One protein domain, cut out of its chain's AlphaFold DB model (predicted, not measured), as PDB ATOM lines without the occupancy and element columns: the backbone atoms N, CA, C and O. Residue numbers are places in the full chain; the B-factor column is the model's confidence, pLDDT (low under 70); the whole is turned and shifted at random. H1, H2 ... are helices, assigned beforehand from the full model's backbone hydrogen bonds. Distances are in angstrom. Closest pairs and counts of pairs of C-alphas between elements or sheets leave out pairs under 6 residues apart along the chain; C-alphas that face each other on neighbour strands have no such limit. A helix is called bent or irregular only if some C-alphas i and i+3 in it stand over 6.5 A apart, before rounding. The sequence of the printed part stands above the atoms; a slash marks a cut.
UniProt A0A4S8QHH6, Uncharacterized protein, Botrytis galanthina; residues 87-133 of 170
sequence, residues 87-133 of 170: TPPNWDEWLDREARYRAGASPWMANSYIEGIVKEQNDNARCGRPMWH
ATOM      1  N   THR A  87      42.247  46.704  70.543       50.12
ATOM      2  CA  THR A  87      42.047  47.139  71.917       50.12
ATOM      3  C   THR A  87      40.988  46.218  72.523       50.12
ATOM      4  O   THR A  87      40.007  45.909  71.835       50.12
ATOM      5  N   PRO A  88      41.155  45.729  73.763       52.97
ATOM      6  CA  PRO A  88      40.036  45.122  74.458       52.97
ATOM      7  C   PRO A  88      38.862  46.105  74.440       52.97
ATOM      8  O   PRO A  88      39.093  47.321  74.461       52.97
ATOM      9  N   PRO A  89      37.626  45.590  74.344       59.41
ATOM     10  CA  PRO A  89      36.460  46.448  74.275       59.41
ATOM     11  C   PRO A  89      36.480  47.411  75.459       59.41
ATOM     12  O   PRO A  89      36.800  47.016  76.585       59.41
ATOM     13  N   ASN A  90      36.170  48.680  75.193       69.19
ATOM     14  CA  ASN A  90      35.958  49.624  76.283       69.19
ATOM     15  C   ASN A  90      34.759  49.156  77.137       69.19
ATOM     16  O   ASN A  90      34.007  48.259  76.745       69.19
ATOM     17  N   TRP A  91      34.599  49.738  78.326       70.06
ATOM     18  CA  TRP A  91      33.549  49.331  79.264       70.06
ATOM     19  C   TRP A  91      32.158  49.274  78.616       70.06
ATOM     20  O   TRP A  91      31.435  48.298  78.807       70.06
ATOM     21  N   ASP A  92      31.822  50.268  77.796       78.44
ATOM     22  CA  ASP A  92      30.515  50.376  77.150       78.44
ATOM     23  C   ASP A  92      30.326  49.324  76.045       78.44
ATOM     24  O   ASP A  92      29.268  48.708  75.942       78.44
ATOM     25  N   GLU A  93      31.366  49.053  75.254       79.62
ATOM     26  CA  GLU A  93      31.369  48.001  74.230       79.62
ATOM     27  C   GLU A  93      31.253  46.604  74.838       79.62
ATOM     28  O   GLU A  93      30.610  45.719  74.268       79.62
ATOM     29  N   TRP A  94      31.884  46.386  75.991       81.62
ATOM     30  CA  TRP A  94      31.731  45.144  76.732       81.62
ATOM     31  C   TRP A  94      30.315  45.018  77.295       81.62
ATOM     32  O   TRP A  94      29.671  43.987  77.097       81.62
ATOM     33  N   LEU A  95      29.820  46.073  77.943       82.19
ATOM     34  CA  LEU A  95      28.501  46.110  78.561       82.19
ATOM     35  C   LEU A  95      27.398  45.846  77.535       82.19
ATOM     36  O   LEU A  95      26.499  45.051  77.796       82.19
ATOM     37  N   ASP A  96      27.500  46.442  76.347       84.75
ATOM     38  CA  ASP A  96      26.581  46.215  75.230       84.75
ATOM     39  C   ASP A  96      26.646  44.768  74.705       84.75
ATOM     40  O   ASP A  96      25.608  44.141  74.473       84.75
ATOM     41  N   ARG A  97      27.842  44.179  74.575       80.81
ATOM     42  CA  ARG A  97      27.986  42.767  74.169       80.81
ATOM     43  C   ARG A  97      27.418  41.802  75.205       80.81
ATOM     44  O   ARG A  97      26.706  40.872  74.828       80.81
ATOM     45  N   GLU A  98      27.709  42.018  76.484       82.81
ATOM     46  CA  GLU A  98      27.214  41.194  77.591       82.81
ATOM     47  C   GLU A  98      25.690  41.317  77.728       82.81
ATOM     48  O   GLU A  98      24.984  40.319  77.867       82.81
ATOM     49  N   ALA A  99      25.155  42.531  77.597       84.19
ATOM     50  CA  ALA A  99      23.723  42.792  77.579       84.19
ATOM     51  C   ALA A  99      23.009  42.042  76.445       84.19
ATOM     52  O   ALA A  99      21.982  41.397  76.671       84.19
ATOM     53  N   ARG A 100      23.572  42.064  75.230       82.38
ATOM     54  CA  ARG A 100      23.049  41.301  74.083       82.38
ATOM     55  C   ARG A 100      23.156  39.796  74.294       82.38
ATOM     56  O   ARG A 100      22.224  39.075  73.952       82.38
ATOM     57  N   TYR A 101      24.256  39.330  74.878       82.56
ATOM     58  CA  TYR A 101      24.443  37.922  75.214       82.56
ATOM     59  C   TYR A 101      23.375  37.434  76.203       82.56
ATOM     60  O   TYR A 101      22.709  36.434  75.937       82.56
ATOM     61  N   ARG A 102      23.135  38.178  77.293       75.62
ATOM     62  CA  ARG A 102      22.106  37.848  78.296       75.62
ATOM     63  C   ARG A 102      20.682  37.941  77.747       75.62
ATOM     64  O   ARG A 102      19.825  37.161  78.149       75.62
ATOM     65  N   ALA A 103      20.439  38.852  76.807       81.81
ATOM     66  CA  ALA A 103      19.153  38.975  76.126       81.81
ATOM     67  C   ALA A 103      18.867  37.829  75.135       81.81
ATOM     68  O   ALA A 103      17.707  37.590  74.786       81.81
ATOM     69  N   GLY A 104      19.901  37.107  74.687       86.19
ATOM     70  CA  GLY A 104      19.782  35.913  73.852       86.19
ATOM     71  C   GLY A 104      18.965  36.148  72.577       86.19
ATOM     72  O   GLY A 104      19.314  36.972  71.734       86.19
ATOM     73  N   ALA A 105      17.858  35.414  72.435       81.81
ATOM     74  CA  ALA A 105      16.970  35.483  71.270       81.81
ATOM     75  C   ALA A 105      16.105  36.758  71.205       81.81
ATOM     76  O   ALA A 105      15.379  36.953  70.229       81.81
ATOM     77  N   SER A 106      16.178  37.638  72.206       83.25
ATOM     78  CA  SER A 106      15.412  38.887  72.258       83.25
ATOM     79  C   SER A 106      16.332  40.111  72.331       83.25
ATOM     80  O   SER A 106      16.377  40.776  73.365       83.25
ATOM     81  N   PRO A 107      17.046  40.471  71.243       82.62
ATOM     82  CA  PRO A 107      18.031  41.559  71.247       82.62
ATOM     83  C   PRO A 107      17.479  42.914  71.707       82.62
ATOM     84  O   PRO A 107      18.212  43.715  72.279       82.62
ATOM     85  N   TRP A 108      16.180  43.165  71.510       83.50
ATOM     86  CA  TRP A 108      15.504  44.383  71.974       83.50
ATOM     87  C   TRP A 108      15.476  44.522  73.504       83.50
ATOM     88  O   TRP A 108      15.242  45.616  74.009       83.50
ATOM     89  N   MET A 109      15.726  43.440  74.249       84.62
ATOM     90  CA  MET A 109      15.832  43.472  75.706       84.62
ATOM     91  C   MET A 109      17.250  43.758  76.207       84.62
ATOM     92  O   MET A 109      17.398  43.974  77.405       84.62
ATOM     93  N   ALA A 110      18.281  43.821  75.353       83.00
ATOM     94  CA  ALA A 110      19.669  44.042  75.782       83.00
ATOM     95  C   ALA A 110      19.805  45.251  76.725       83.00
ATOM     96  O   ALA A 110      20.309  45.114  77.837       83.00
ATOM     97  N   ASN A 111      19.224  46.398  76.364       85.81
ATOM     98  CA  ASN A 111      19.280  47.604  77.197       85.81
ATOM     99  C   ASN A 111      18.671  47.418  78.599       85.81
ATOM    100  O   ASN A 111      19.136  48.041  79.547       85.81
ATOM    101  N   SER A 112      17.682  46.531  78.756       86.88
ATOM    102  CA  SER A 112      17.075  46.237  80.064       86.88
ATOM    103  C   SER A 112      17.984  45.418  80.990       86.88
ATOM    104  O   SER A 112      17.807  45.445  82.205       86.88
ATOM    105  N   TYR A 113      18.994  44.731  80.443       83.62
ATOM    106  CA  TYR A 113      19.983  43.990  81.229       83.62
ATOM    107  C   TYR A 113      21.149  44.863  81.704       83.62
ATOM    108  O   TYR A 113      21.827  44.481  82.658       83.62
ATOM    109  N   ILE A 114      21.369  46.032  81.090       87.25
ATOM    110  CA  ILE A 114      22.503  46.920  81.392       87.25
ATOM    111  C   ILE A 114      22.521  47.315  82.871       87.25
ATOM    112  O   ILE A 114      23.534  47.132  83.543       87.25
ATOM    113  N   GLU A 115      21.398  47.798  83.406       86.75
ATOM    114  CA  GLU A 115      21.311  48.224  84.810       86.75
ATOM    115  C   GLU A 115      21.594  47.071  85.784       86.75
ATOM    116  O   GLU A 115      22.283  47.253  86.789       86.75
ATOM    117  N   GLY A 116      21.120  45.862  85.460       85.94
ATOM    118  CA  GLY A 116      21.380  44.655  86.244       85.94
ATOM    119  C   GLY A 116      22.857  44.263  86.240       85.94
ATOM    120  O   GLY A 116      23.410  43.961  87.296       85.94
ATOM    121  N   ILE A 117      23.510  44.334  85.077       83.81
ATOM    122  CA  ILE A 117      24.944  44.056  84.925       83.81
ATOM    123  C   ILE A 117      25.771  45.094  85.695       83.81
ATOM    124  O   ILE A 117      26.655  44.724  86.462       83.81
ATOM    125  N   VAL A 118      25.465  46.388  85.566       84.00
ATOM    126  CA  VAL A 118      26.165  47.462  86.295       84.00
ATOM    127  C   VAL A 118      26.008  47.296  87.808       84.00
ATOM    128  O   VAL A 118      26.972  47.465  88.559       84.00
ATOM    129  N   LYS A 119      24.811  46.935  88.281       86.19
ATOM    130  CA  LYS A 119      24.566  46.661  89.701       86.19
ATOM    131  C   LYS A 119      25.374  45.459  90.199       86.19
ATOM    132  O   LYS A 119      26.041  45.571  91.221       86.19
ATOM    133  N   GLU A 120      25.371  44.353  89.457       80.75
ATOM    134  CA  GLU A 120      26.141  43.143  89.774       80.75
ATOM    135  C   GLU A 120      27.649  43.437  89.876       80.75
ATOM    136  O   GLU A 120      28.318  42.974  90.798       80.75
ATOM    137  N   GLN A 121      28.182  44.266  88.975       80.50
ATOM    138  CA  GLN A 121      29.592  44.672  88.986       80.50
ATOM    139  C   GLN A 121      29.934  45.544  90.203       80.50
ATOM    140  O   GLN A 121      30.946  45.313  90.864       80.50
ATOM    141  N   ASN A 122      29.055  46.477  90.575       76.69
ATOM    142  CA  ASN A 122      29.216  47.272  91.796       76.69
ATOM    143  C   ASN A 122      29.138  46.421  93.074       76.69
ATOM    144  O   ASN A 122      29.911  46.636  94.011       76.69
ATOM    145  N   ASP A 123      28.229  45.447  93.121       74.62
ATOM    146  CA  ASP A 123      28.106  44.526  94.252       74.62
ATOM    147  C   ASP A 123      29.342  43.618  94.360       74.62
ATOM    148  O   ASP A 123      29.844  43.386  95.464       74.62
ATOM    149  N   ASN A 124      29.906  43.182  93.229       63.88
ATOM    150  CA  ASN A 124      31.167  42.443  93.199       63.88
ATOM    151  C   ASN A 124      32.328  43.277  93.757       63.88
ATOM    152  O   ASN A 124      33.028  42.800  94.653       63.88
ATOM    153  N   ALA A 125      32.462  44.539  93.331       62.62
ATOM    154  CA  ALA A 125      33.479  45.457  93.851       62.62
ATOM    155  C   ALA A 125      33.367  45.653  95.373       62.62
ATOM    156  O   ALA A 125      34.362  45.564  96.092       62.62
ATOM    157  N   ARG A 126      32.145  45.855  95.886       63.03
ATOM    158  CA  ARG A 126      31.872  46.002  97.330       63.03
ATOM    159  C   ARG A 126      32.227  44.759  98.137       63.03
ATOM    160  O   ARG A 126      32.634  44.874  99.288       63.03
ATOM    161  N   CYS A 127      32.070  43.580  97.543       57.88
ATOM    162  CA  CYS A 127      32.356  42.308  98.197       57.88
ATOM    163  C   CYS A 127      33.816  41.857  98.038       57.88
ATOM    164  O   CYS A 127      34.130  40.728  98.415       57.88
ATOM    165  N   GLY A 128      34.689  42.673  97.430       46.66
ATOM    166  CA  GLY A 128      36.056  42.267  97.082       46.66
ATOM    167  C   GLY A 128      36.099  41.077  96.118       46.66
ATOM    168  O   GLY A 128      37.120  40.398  96.012       46.66
ATOM    169  N   ARG A 129      34.980  40.787  95.442       45.22
ATOM    170  CA  ARG A 129      34.913  39.783  94.386       45.22
ATOM    171  C   ARG A 129      35.477  40.427  93.129       45.22
ATOM    172  O   ARG A 129      35.225  41.611  92.901       45.22
ATOM    173  N   PRO A 130      36.219  39.676  92.308       47.53
ATOM    174  CA  PRO A 130      36.656  40.202  91.032       47.53
ATOM    175  C   PRO A 130      35.417  40.693  90.266       47.53
ATOM    176  O   PRO A 130      34.488  39.923  90.014       47.53
ATOM    177  N   MET A 131      35.404  41.987  89.919       55.47
ATOM    178  CA  MET A 131      34.586  42.483  88.807       55.47
ATOM    179  C   MET A 131      34.990  41.710  87.548       55.47
ATOM    180  O   MET A 131      35.919  40.915  87.617       55.47
ATOM    181  N   TRP A 132      34.325  41.894  86.409       56.97
ATOM    182  CA  TRP A 132      34.710  41.234  85.158       56.97
ATOM    183  C   TRP A 132      36.204  41.469  84.834       56.97
ATOM    184  O   TRP A 132      36.613  42.432  84.195       56.97
ATOM    185  N   HIS A 133      37.013  40.544  85.337       54.00
ATOM    186  CA  HIS A 133      38.381  40.219  85.045       54.00
ATOM    187  C   HIS A 133      38.218  38.894  84.336       54.00
ATOM    188  O   HIS A 133      37.684  37.931  84.898       54.00
TER     189      HIS A 133
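What this domain is: This is residues 87 to 133 of the 170 residues of an uncharacterized protein of Botrytis galanthina (UniProt A0A4S8QHH6). Two helices make a V: long H2 forms one arm, and shorter H1 slants away from it, joined through a tight turn near the start of H2. Residues 127 to 133 fold back from the far end of H2. The printed part has 47 residues with two named helices, H1 then H2, and no named strand; its class is all helix. It is only just compact, close to loose, with a radius of gyration of the C-alphas of 11.3 A, and flat, spanning 33 by 25 by 12 A.

How they stand to each other: H2, residues 107 to 126, has a kink of 37 degrees near residue 114. It touches H1, residues 91 to 103; their closest C-alphas, of Ala 99 and Ala 110, are 4.6 A apart. They run opposite ways at a steep tilt of 61 degrees. Every O i to N i+4 pair is within hydrogen-bond range in H1, and 10 of 16 in H2.

Where its parts are: H2 is 29.9 A long and ends at C-alpha 126 (31.872, 46.002, 97.330). It is irregular: C-alphas 108 and 111 are 7.2 A apart. H1, 18.0 A long, begins at C-alpha 91 (33.549, 49.331, 79.264).

The domain as a whole: The C-alphas farthest apart, of Ala 105 and Gly 128, are 32.8 A apart. The printed part has no cut. Residues 87 to 90 and 124 to 133 have pLDDT under 70.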